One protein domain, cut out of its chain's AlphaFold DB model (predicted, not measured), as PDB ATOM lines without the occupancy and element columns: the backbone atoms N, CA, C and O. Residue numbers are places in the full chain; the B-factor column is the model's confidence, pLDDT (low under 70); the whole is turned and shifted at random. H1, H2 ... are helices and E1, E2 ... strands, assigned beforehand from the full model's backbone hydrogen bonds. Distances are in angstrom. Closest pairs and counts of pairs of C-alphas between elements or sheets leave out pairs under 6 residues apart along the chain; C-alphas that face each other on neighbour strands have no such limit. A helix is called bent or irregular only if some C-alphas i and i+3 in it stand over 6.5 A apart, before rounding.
ATOM      1  N   ALA A 201     200.622 164.997 107.773       90.12
ATOM      2  CA  ALA A 201     200.848 164.992 109.215       90.12
ATOM      3  C   ALA A 201     201.350 166.362 109.698       90.12
ATOM      4  O   ALA A 201     200.796 166.927 110.646       90.12
ATOM      5  N   GLU A 202     202.320 166.954 109.005       93.12
ATOM      6  CA  GLU A 202     202.833 168.297 109.279       93.12
ATOM      7  C   GLU A 202     201.742 169.360 109.101       93.12
ATOM      8  O   GLU A 202     201.567 170.234 109.956       93.12
ATOM      9  N   LYS A 203     200.942 169.272 108.029       92.25
ATOM     10  CA  LYS A 203     199.782 170.156 107.815       92.25
ATOM     11  C   LYS A 203     198.757 170.023 108.940       92.25
ATOM     12  O   LYS A 203     198.239 171.034 109.423       92.25
ATOM     13  N   THR A 204     198.486 168.800 109.394       92.31
ATOM     14  CA  THR A 204     197.575 168.539 110.517       92.31
ATOM     15  C   THR A 204     198.109 169.120 111.822       92.31
ATOM     16  O   THR A 204     197.365 169.785 112.549       92.31
ATOM     17  N   ALA A 205     199.407 168.972 112.092       93.81
ATOM     18  CA  ALA A 205     200.059 169.590 113.240       93.81
ATOM     19  C   ALA A 205     199.966 171.127 113.198       93.81
ATOM     20  O   ALA A 205     199.668 171.756 114.218       93.81
ATOM     21  N   MET A 206     200.131 171.748 112.024       93.94
ATOM     22  CA  MET A 206     199.960 173.197 111.857       93.94
ATOM     23  C   MET A 206     198.523 173.656 112.128       93.94
ATOM     24  O   MET A 206     198.327 174.650 112.829       93.94
ATOM     25  N   MET A 207     197.516 172.936 111.621       93.94
ATOM     26  CA  MET A 207     196.106 173.236 111.905       93.94
ATOM     27  C   MET A 207     195.782 173.099 113.394       93.94
ATOM     28  O   MET A 207     195.097 173.960 113.952       93.94
ATOM     29  N   ARG A 208     196.305 172.058 114.053       95.75
ATOM     30  CA  ARG A 208     196.146 171.858 115.498       95.75
ATOM     31  C   ARG A 208     196.773 173.005 116.281       95.75
ATOM     32  O   ARG A 208     196.107 173.588 117.128       95.75
ATOM     33  N   ARG A 209     198.010 173.388 115.956       95.94
ATOM     34  CA  ARG A 209     198.685 174.529 116.592       95.94
ATOM     35  C   ARG A 209     197.909 175.832 116.390       95.94
ATOM     36  O   ARG A 209     197.755 176.595 117.336       95.94
ATOM     37  N   TYR A 210     197.398 176.078 115.182       95.25
ATOM     38  CA  TYR A 210     196.541 177.233 114.903       95.25
ATOM     39  C   TYR A 210     195.292 177.241 115.794       95.25
ATOM     40  O   TYR A 210     194.959 178.277 116.368       95.25
ATOM     41  N   PHE A 211     194.622 176.095 115.936       97.25
ATOM     42  CA  PHE A 211     193.454 175.959 116.801       97.25
ATOM     43  C   PHE A 211     193.789 176.241 118.270       97.25
ATOM     44  O   PHE A 211     193.129 177.082 118.879       97.25
ATOM     45  N   GLU A 212     194.859 175.645 118.794       98.12
ATOM     46  CA  GLU A 212     195.291 175.849 120.181       98.12
ATOM     47  C   GLU A 212     195.677 177.300 120.475       98.12
ATOM     48  O   GLU A 212     195.223 177.860 121.469       98.12
ATOM     49  N   MET A 213     196.401 177.971 119.575       97.12
ATOM     50  CA  MET A 213     196.729 179.392 119.752       97.12
ATOM     51  C   MET A 213     195.473 180.271 119.806       97.12
ATOM     52  O   MET A 213     195.413 181.246 120.553       97.12
ATOM     53  N   MET A 214     194.438 179.955 119.025       97.38
ATOM     54  CA  MET A 214     193.185 180.703 119.117       97.38
ATOM     55  C   MET A 214     192.477 180.479 120.448       97.38
ATOM     56  O   MET A 214     191.882 181.422 120.967       97.38
ATOM     57  N   ARG A 215     192.536 179.262 120.994       97.81
ATOM     58  CA  ARG A 215     191.975 178.960 122.313       97.81
ATOM     59  C   ARG A 215     192.728 179.717 123.398       97.81
ATOM     60  O   ARG A 215     192.096 180.437 124.163       97.81
ATOM     61  N   GLU A 216     194.058 179.644 123.382       97.75
ATOM     62  CA  GLU A 216     194.944 180.327 124.329       97.75
ATOM     63  C   GLU A 216     194.687 181.839 124.362       97.75
ATOM     64  O   GLU A 216     194.436 182.407 125.422       97.75
ATOM     65  N   TYR A 217     194.690 182.501 123.201       96.88
ATOM     66  CA  TYR A 217     194.645 183.966 123.159       96.88
ATOM     67  C   TYR A 217     193.237 184.560 123.086       96.88
ATOM     68  O   TYR A 217     193.076 185.758 123.320       96.88
ATOM     69  N   ARG A 218     192.219 183.790 122.676       97.50
ATOM     70  CA  ARG A 218     190.874 184.318 122.363       97.50
ATOM     71  C   ARG A 218     189.721 183.473 122.912       97.50
ATOM     72  O   ARG A 218     188.568 183.871 122.729       97.50
ATOM     73  N   GLY A 219     190.016 182.356 123.575       97.69
ATOM     74  CA  GLY A 219     189.039 181.444 124.161       97.69
ATOM     75  C   GLY A 219     188.367 180.504 123.155       97.69
ATOM     76  O   GLY A 219     188.354 180.727 121.937       97.69
ATOM     77  N   ASP A 220     187.749 179.450 123.688       98.00
ATOM     78  CA  ASP A 220     187.181 178.346 122.904       98.00
ATOM     79  C   ASP A 220     186.085 178.795 121.930       98.00
ATOM     80  O   ASP A 220     186.070 178.364 120.778       98.00
ATOM     81  N   HIS A 221     185.202 179.715 122.332       97.50
ATOM     82  CA  HIS A 221     184.133 180.205 121.454       97.50
ATOM     83  C   HIS A 221     184.681 180.834 120.158       97.50
ATOM     84  O   HIS A 221     184.185 180.571 119.053       97.50
ATOM     85  N   TYR A 222     185.739 181.644 120.278       97.50
ATOM     86  CA  TYR A 222     186.395 182.253 119.126       97.50
ATOM     87  C   TYR A 222     187.108 181.195 118.281       97.50
ATOM     88  O   TYR A 222     186.939 181.178 117.058       97.50
ATOM     89  N   ALA A 223     187.856 180.294 118.922       97.88
ATOM     90  CA  ALA A 223     188.593 179.231 118.249       97.88
ATOM     91  C   ALA A 223     187.671 178.315 117.431       97.88
ATOM     92  O   ALA A 223     187.931 178.092 116.246       97.88
ATOM     93  N   MET A 224     186.551 177.872 118.014       98.12
ATOM     94  CA  MET A 224     185.539 177.055 117.335       98.12
ATOM     95  C   MET A 224     184.946 177.784 116.125       98.12
ATOM     96  O   MET A 224     184.822 177.217 115.039       98.12
ATOM     97  N   THR A 225     184.631 179.074 116.267       97.25
ATOM     98  CA  THR A 225     184.116 179.880 115.151       97.25
ATOM     99  C   THR A 225     185.134 179.994 114.016       97.25
ATOM    100  O   THR A 225     184.781 179.882 112.838       97.25
ATOM    101  N   GLN A 226     186.406 180.229 114.340       95.94
ATOM    102  CA  GLN A 226     187.442 180.376 113.326       95.94
ATOM    103  C   GLN A 226     187.776 179.054 112.640       95.94
ATOM    104  O   GLN A 226     187.799 179.029 111.411       95.94
ATOM    105  N   ILE A 227     187.979 177.954 113.374       96.19
ATOM    106  CA  ILE A 227     188.370 176.683 112.752       96.19
ATOM    107  C   ILE A 227     187.298 176.192 111.771       96.19
ATOM    108  O   ILE A 227     187.623 175.867 110.631       96.19
ATOM    109  N   ARG A 228     186.007 176.307 112.120       96.12
ATOM    110  CA  ARG A 228     184.886 175.973 111.220       96.12
ATOM    111  C   ARG A 228     184.866 176.829 109.951       96.12
ATOM    112  O   ARG A 228     184.592 176.329 108.860       96.12
ATOM    113  N   ARG A 229     185.171 178.127 110.073       93.81
ATOM    114  CA  ARG A 229     185.206 179.066 108.937       93.81
ATOM    115  C   ARG A 229     186.442 178.893 108.060       93.81
ATOM    116  O   ARG A 229     186.367 179.160 106.862       93.81
ATOM    117  N   ARG A 230     187.584 178.529 108.646       92.88
ATOM    118  CA  ARG A 230     188.887 178.514 107.965       92.88
ATOM    119  C   ARG A 230     189.332 177.130 107.512       92.88
ATOM    120  O   ARG A 230     190.215 177.065 106.666       92.88
ATOM    121  N   ILE A 231     188.700 176.045 107.971       92.31
ATOM    122  CA  ILE A 231     189.094 174.674 107.600       92.31
ATOM    123  C   ILE A 231     189.179 174.467 106.084       92.31
ATOM    124  O   ILE A 231     190.074 173.780 105.610       92.31
ATOM    125  N   ALA A 232     188.318 175.127 105.301       89.62
ATOM    126  CA  ALA A 232     188.346 175.045 103.842       89.62
ATOM    127  C   ALA A 232     189.662 175.557 103.220       89.62
ATOM    128  O   ALA A 232     190.076 175.045 102.182       89.62
ATOM    129  N   TRP A 233     190.324 176.538 103.841       89.69
ATOM    130  CA  TRP A 233     191.606 177.062 103.365       89.69
ATOM    131  C   TRP A 233     192.724 176.039 103.516       89.69
ATOM    132  O   TRP A 233     193.460 175.807 102.560       89.69
ATOM    133  N   PHE A 234     192.805 175.396 104.682       84.38
ATOM    134  CA  PHE A 234     193.790 174.350 104.947       84.38
ATOM    135  C   PHE A 234     193.502 173.089 104.123       84.38
ATOM    136  O   PHE A 234     194.385 172.553 103.459       84.38
ATOM    137  N   ALA A 235     192.235 172.669 104.091       84.25
ATOM    138  CA  ALA A 235     191.757 171.489 103.379       84.25
ATOM    139  C   ALA A 235     192.110 171.490 101.885       84.25
ATOM    140  O   ALA A 235     192.465 170.450 101.337       84.25
ATOM    141  N   LYS A 236     192.078 172.653 101.222       83.81
ATOM    142  CA  LYS A 236     192.434 172.754  99.799       83.81
ATOM    143  C   LYS A 236     193.851 172.234  99.504       83.81
ATOM    144  O   LYS A 236     194.072 171.692  98.429       83.81
ATOM    145  N   ARG A 237     194.796 172.373 100.441       86.38
ATOM    146  CA  ARG A 237     196.204 171.957 100.274       86.38
ATOM    147  C   ARG A 237     196.491 170.518 100.731       86.38
ATOM    148  O   ARG A 237     197.648 170.106 100.713       86.38
ATOM    149  N   MET A 238     195.460 169.771 101.132       87.12
ATOM    150  CA  MET A 238     195.543 168.349 101.508       87.12
ATOM    151  C   MET A 238     194.881 167.420 100.477       87.12
ATOM    152  O   MET A 238     194.908 166.206 100.632       87.12
ATOM    153  N   ILE A 239     194.279 167.972  99.415       85.25
ATOM    154  CA  ILE A 239     193.796 167.169  98.288       85.25
ATOM    155  C   ILE A 239     195.019 166.631  97.547       85.25
ATOM    156  O   ILE A 239     195.872 167.408  97.116       85.25
ATOM    157  N   ARG A 240     195.098 165.309  97.396       85.12
ATOM    158  CA  ARG A 240     196.236 164.632  96.761       85.12
ATOM    159  C   ARG A 240     195.770 163.600  95.745       85.12
ATOM    160  O   ARG A 240     194.621 163.169  95.774       85.12
ATOM    161  N   LYS A 241     196.672 163.194  94.854       85.31
ATOM    162  CA  LYS A 241     196.462 162.065  93.946       85.31
ATOM    163  C   LYS A 241     197.065 160.817  94.584       85.31
ATOM    164  O   LYS A 241     198.222 160.842  94.997       85.31
ATOM    165  N   ASP A 242     196.279 159.759  94.696       81.25
ATOM    166  CA  ASP A 242     196.741 158.469  95.189       81.25
ATOM    167  C   ASP A 242     197.790 157.893  94.218       81.25
ATOM    168  O   ASP A 242     197.522 157.820  93.014       81.25
ATOM    169  N   PRO A 243     198.989 157.517  94.695       81.31
ATOM    170  CA  PRO A 243     200.085 157.129  93.812       81.31
ATOM    171  C   PRO A 243     199.865 155.768  93.139       81.31
ATOM    172  O   PRO A 243     200.473 155.512  92.104       81.31
ATOM    173  N   VAL A 244     199.007 154.907  93.698       84.50
ATOM    174  CA  VAL A 244     198.761 153.551  93.183       84.50
ATOM    175  C   VAL A 244     197.601 153.556  92.193       84.50
ATOM    176  O   VAL A 244     197.705 153.037  91.088       84.50
ATOM    177  N   THR A 245     196.483 154.156  92.587       85.31
ATOM    178  CA  THR A 245     195.230 154.146  91.822       85.31
ATOM    179  C   THR A 245     195.069 155.361  90.913       85.31
ATOM    180  O   THR A 245     194.191 155.377  90.053       85.31
ATOM    181  N   GLY A 246     195.863 156.415  91.122       85.62
ATOM    182  CA  GLY A 246     195.733 157.684  90.412       85.62
ATOM    183  C   GLY A 246     194.474 158.484  90.766       85.62
ATOM    184  O   GLY A 246     194.250 159.537  90.167       85.62
ATOM    185  N   ARG A 247     193.648 158.021  91.713       84.19
ATOM    186  CA  ARG A 247     192.406 158.691  92.122       84.19
ATOM    187  C   ARG A 247     192.690 159.903  93.001       84.19
ATOM    188  O   ARG A 247     193.686 159.950  93.715       84.19
ATOM    189  N   ILE A 248     191.795 160.885  92.979       85.69
ATOM    190  CA  ILE A 248     191.883 162.030  93.888       85.69
ATOM    191  C   ILE A 248     191.412 161.592  95.275       85.69
ATOM    192  O   ILE A 248     190.315 161.058  95.423       85.69
ATOM    193  N   VAL A 249     192.222 161.855  96.295       85.12
ATOM    194  CA  VAL A 249     191.837 161.737  97.699       85.12
ATOM    195  C   VAL A 249     191.402 163.114  98.185       85.12
ATOM    196  O   VAL A 249     192.205 164.041  98.322       85.12
ATOM    197  N   GLY A 250     190.101 163.257  98.396       86.06
ATOM    198  CA  GLY A 250     189.465 164.437  98.945       86.06
ATOM    199  C   GLY A 250     189.437 164.436 100.473       86.06
ATOM    200  O   GLY A 250     189.501 163.405 101.139       86.06
ATOM    201  N   VAL A 251     189.267 165.636 101.026       89.69
ATOM    202  CA  VAL A 251     189.237 165.903 102.476       89.69
ATOM    203  C   VAL A 251     187.872 166.420 102.947       89.69
ATOM    204  O   VAL A 251     187.759 167.198 103.899       89.69
ATOM    205  N   LYS A 252     186.803 166.057 102.226       91.00
ATOM    206  CA  LYS A 252     185.427 166.426 102.586       91.00
ATOM    207  C   LYS A 252     185.036 165.903 103.980       91.00
ATOM    208  O   LYS A 252     184.575 166.745 104.754       91.00
ATOM    209  N   PRO A 253     185.321 164.640 104.360       93.38
ATOM    210  CA  PRO A 253     184.973 164.140 105.691       93.38
ATOM    211  C   PRO A 253     185.654 164.913 106.828       93.38
ATOM    212  O   PRO A 253     185.001 165.249 107.811       93.38
ATOM    213  N   LEU A 254     186.929 165.301 106.676       93.44
ATOM    214  CA  LEU A 254     187.612 166.166 107.651       93.44
ATOM    215  C   LEU A 254     186.907 167.524 107.801       93.44
ATOM    216  O   LEU A 254     186.660 167.979 108.917       93.44
ATOM    217  N   LYS A 255     186.560 168.183 106.685       94.56
ATOM    218  CA  LYS A 255     185.846 169.472 106.731       94.56
ATOM    219  C   LYS A 255     184.510 169.347 107.461       94.56
ATOM    220  O   LYS A 255     184.142 170.263 108.192       94.56
ATOM    221  N   GLU A 256     183.775 168.266 107.226       95.25
ATOM    222  CA  GLU A 256     182.477 168.010 107.855       95.25
ATOM    223  C   GLU A 256     182.629 167.738 109.348       95.25
ATOM    224  O   GLU A 256     181.991 168.437 110.132       95.25
ATOM    225  N   ALA A 257     183.547 166.850 109.743       96.12
ATOM    226  CA  ALA A 257     183.848 166.559 111.144       96.12
ATOM    227  C   ALA A 257     184.184 167.835 111.938       96.12
ATOM    228  O   ALA A 257     183.617 168.082 112.998       96.12
ATOM    229  N   ILE A 258     185.023 168.715 111.379       96.88
ATOM    230  CA  ILE A 258     185.368 170.002 112.005       96.88
ATOM    231  C   ILE A 258     184.167 170.959 112.075       96.88
ATOM    232  O   ILE A 258     184.035 171.719 113.033       96.88
ATOM    233  N   ARG A 259     183.287 170.967 111.064       96.25
ATOM    234  CA  ARG A 259     182.108 171.853 111.030       96.25
ATOM    235  C   ARG A 259     181.046 171.462 112.049       96.25
ATOM    236  O   ARG A 259     180.423 172.365 112.604       96.25
ATOM    237  N   VAL A 260     180.860 170.163 112.280       96.81
ATOM    238  CA  VAL A 260     179.853 169.631 113.212       96.81
ATOM    239  C   VAL A 260     180.387 169.402 114.628       96.81
ATOM    240  O   VAL A 260     179.585 169.187 115.529       96.81
ATOM    241  N   ALA A 261     181.707 169.486 114.838       97.62
ATOM    242  CA  ALA A 261     182.345 169.411 116.153       97.62
ATOM    243  C   ALA A 261     181.630 170.313 117.169       97.62
ATOM    244  O   ALA A 261     181.480 171.512 116.916       97.62
ATOM    245  N   VAL A 262     181.208 169.769 118.311       96.94
ATOM    246  CA  VAL A 262     180.468 170.498 119.352       96.94
ATOM    247  C   VAL A 262     181.438 171.307 120.205       96.94
ATOM    248  O   VAL A 262     181.180 172.481 120.480       96.94
ATOM    249  N   GLY A 263     182.592 170.724 120.540       97.69
ATOM    250  CA  GLY A 263     183.633 171.373 121.332       97.69
ATOM    251  C   GLY A 263     185.063 171.098 120.850       97.69
ATOM    252  O   GLY A 263     185.270 170.406 119.852       97.69
ATOM    253  N   PRO A 264     186.073 171.631 121.566       98.06
ATOM    254  CA  PRO A 264     187.481 171.448 121.215       98.06
ATOM    255  C   PRO A 264     187.931 169.985 121.154       98.06
ATOM    256  O   PRO A 264     188.720 169.626 120.283       98.06
ATOM    257  N   ALA A 265     187.402 169.125 122.030       98.06
ATOM    258  CA  ALA A 265     187.713 167.697 122.022       98.06
ATOM    259  C   ALA A 265     187.354 167.039 120.677       98.06
ATOM    260  O   ALA A 265     188.177 166.326 120.107       98.06
ATOM    261  N   ASP A 266     186.188 167.357 120.108       98.19
ATOM    262  CA  ASP A 266     185.746 166.809 118.818       98.19
ATOM    263  C   ASP A 266     186.630 167.280 117.656       98.19
ATOM    264  O   ASP A 266     186.863 166.540 116.701       98.19
ATOM    265  N   VAL A 267     187.158 168.508 117.738       97.94
ATOM    266  CA  VAL A 267     188.125 169.036 116.763       97.94
ATOM    267  C   VAL A 267     189.423 168.229 116.804       97.94
ATOM    268  O   VAL A 267     189.954 167.868 115.754       97.94
ATOM    269  N   HIS A 268     189.926 167.909 117.999       97.62
ATOM    270  CA  HIS A 268     191.110 167.063 118.146       97.62
ATOM    271  C   HIS A 268     190.874 165.649 117.625       97.62
ATOM    272  O   HIS A 268     191.687 165.174 116.835       97.62
ATOM    273  N   VAL A 269     189.735 165.040 117.965       97.62
ATOM    274  CA  VAL A 269     189.336 163.728 117.441       97.62
ATOM    275  C   VAL A 269     189.273 163.750 115.913       97.62
ATOM    276  O   VAL A 269     189.769 162.834 115.265       97.62
ATOM    277  N   ALA A 270     188.721 164.804 115.303       96.75
ATOM    278  CA  ALA A 270     188.693 164.934 113.848       96.75
ATOM    279  C   ALA A 270     190.104 164.976 113.234       96.75
ATOM    280  O   ALA A 270     190.343 164.347 112.203       96.75
ATOM    281  N   PHE A 271     191.050 165.679 113.862       95.62
ATOM    282  CA  PHE A 271     192.444 165.681 113.414       95.62
ATOM    283  C   PHE A 271     193.124 164.320 113.595       95.62
ATOM    284  O   PHE A 271     193.839 163.892 112.693       95.62
ATOM    285  N   ASP A 272     192.891 163.634 114.715       95.19
ATOM    286  CA  ASP A 272     193.480 162.317 114.995       95.19
ATOM    287  C   ASP A 272     192.983 161.271 113.987       95.19
ATOM    288  O   ASP A 272     193.779 160.565 113.369       95.19
ATOM    289  N   ARG A 273     191.673 161.253 113.719       94.44
ATOM    290  CA  ARG A 273     191.056 160.372 112.715       94.44
ATOM    291  C   ARG A 273     191.542 160.663 111.297       94.44
ATOM    292  O   ARG A 273     191.728 159.746 110.502       94.44
ATOM    293  N   PHE A 274     191.761 161.933 110.955       92.12
ATOM    294  CA  PHE A 274     192.345 162.285 109.660       92.12
ATOM    295  C   PHE A 274     193.795 161.814 109.536       92.12
ATOM    296  O   PHE A 274     194.149 161.242 108.508       92.12
ATOM    297  N   ALA A 275     194.607 161.981 110.583       89.06
ATOM    298  CA  ALA A 275     195.983 161.485 110.610       89.06
ATOM    299  C   ALA A 275     196.054 159.949 110.503       89.06
ATOM    300  O   ALA A 275     196.953 159.424 109.854       89.06
ATOM    301  N   ALA A 276     195.069 159.236 111.058       89.88
ATOM    302  CA  ALA A 276     194.902 157.789 110.896       89.88
ATOM    303  C   ALA A 276     194.364 157.372 109.508       89.88
ATOM    304  O   ALA A 276     194.240 156.187 109.213       89.88
ATOM    305  N   GLY A 277     194.029 158.334 108.643       87.12
ATOM    306  CA  GLY A 277     193.511 158.097 107.297       87.12
ATOM    307  C   GLY A 277     192.015 157.779 107.222       87.12
ATOM    308  O   GLY A 277     191.501 157.601 106.119       87.12
ATOM    309  N   GLU A 278     191.294 157.776 108.346       89.25
ATOM    310  CA  GLU A 278     189.865 157.431 108.424       89.25
ATOM    311  C   GLU A 278     188.946 158.459 107.752       89.25
ATOM    312  O   GLU A 278     187.804 158.161 107.414       89.25
ATOM    313  N   LEU A 279     189.426 159.697 107.596       87.44
ATOM    314  CA  LEU A 279     188.675 160.805 106.997       87.44
ATOM    315  C   LEU A 279     189.124 161.122 105.560       87.44
ATOM    316  O   LEU A 279     188.814 162.197 105.035       87.44
ATOM    317  N   ASN A 280     189.841 160.191 104.923       82.38
ATOM    318  CA  ASN A 280     190.131 160.230 103.493       82.38
ATOM    319  C   ASN A 280     188.903 159.756 102.704       82.38
ATOM    320  O   ASN A 280     188.323 158.718 103.011       82.38
ATOM    321  N   GLN A 281     188.531 160.485 101.655       78.25
ATOM    322  CA  GLN A 281     187.505 160.047 100.708       78.25
ATOM    323  C   GLN A 281     188.107 159.996  99.310       78.25
ATOM    324  O   GLN A 281     188.608 161.007  98.828       78.25
ATOM    325  N   PHE A 282     188.035 158.853  98.632       71.75
ATOM    326  CA  PHE A 282     188.318 158.816  97.200       71.75
ATOM    327  C   PHE A 282     187.192 159.551  96.473       71.75
ATOM    328  O   PHE A 282     186.019 159.260  96.700       71.75
ATOM    329  N   ALA A 283     187.535 160.531  95.639       58.50
ATOM    330  CA  ALA A 283     186.563 161.119  94.734       58.50
ATOM    331  C   ALA A 283     186.089 160.022  93.770       58.50
ATOM    332  O   ALA A 283     186.918 159.329  93.169       58.50
TER     333      ALA A 283
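What this domain is: This is residues 201 to 283 of the 293 residues of a protein of Phycisphaerales bacterium (UniProt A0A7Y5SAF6). Four helices lie side by side in a short bundle of two helical hairpins, H1 with H2 and H3 with H4, placed as a ring in which each helix touches the next and runs opposite ways to it. From one end of this bundle a narrow loop, residues 239 to 247, reaches out and folds back through the short strand E1. The printed part has 83 residues, in the order H1, H2, E1, H3, H4, and its class is mostly helix. It is compact, with a radius of gyration of the C-alphas of 12.9 A; its spans of 43 by 21 by 20 A include the loop.

How they stand to each other: The longest helix, H2, residues 220 to 238, has a kink of 47 degrees near residue 229 and is irregular, with C-alphas 229 and 232 7.2 A apart. H1, residues 201 to 218, touches H2 at a shallow tilt of 22 degrees; the closest C-alphas, of Met 214 and Ala 223, are 4.9 A apart. H3, residues 252 to 260, touches residues 227 to 235 of H2, closest at the C-alphas of Arg 228 and Arg 259, 5.0 A. H4, residues 264 to 275, touches H3, closest at the C-alphas of Ile 258 and Val 267, 5.6 A. H4 also touches residues 201 to 208 of H1, closest at the C-alphas of Ala 201 and Ala 275, 6.2 A. H1 and H3 are apart. E1, residues 248 to 250, pairs with no named strand, but short antiparallel pairings join residues 248 to 249 to 240 to 241, and 249 to 250 to 281 to 282. Every O i to N i+4 pair is within hydrogen-bond range in H1, H3 and H4, and 10 of 15 in H2.

Where its parts are: H2 measures 25.1 A from first to last C-alpha, H1 25.4 A, H4 16.9 A, H3 12.4 A and E1 6.1 A. H1 begins at C-alpha 201, (200.848, 164.992, 109.215), and H4 ends at C-alpha 275, (195.983, 161.485, 110.610).

The domain as a whole: The C-alphas of Tyr 217 and Thr 245, the two farthest apart, are 43.3 A apart. The printed part has no cut and no long link; residue 283 is under 70 in pLDDT.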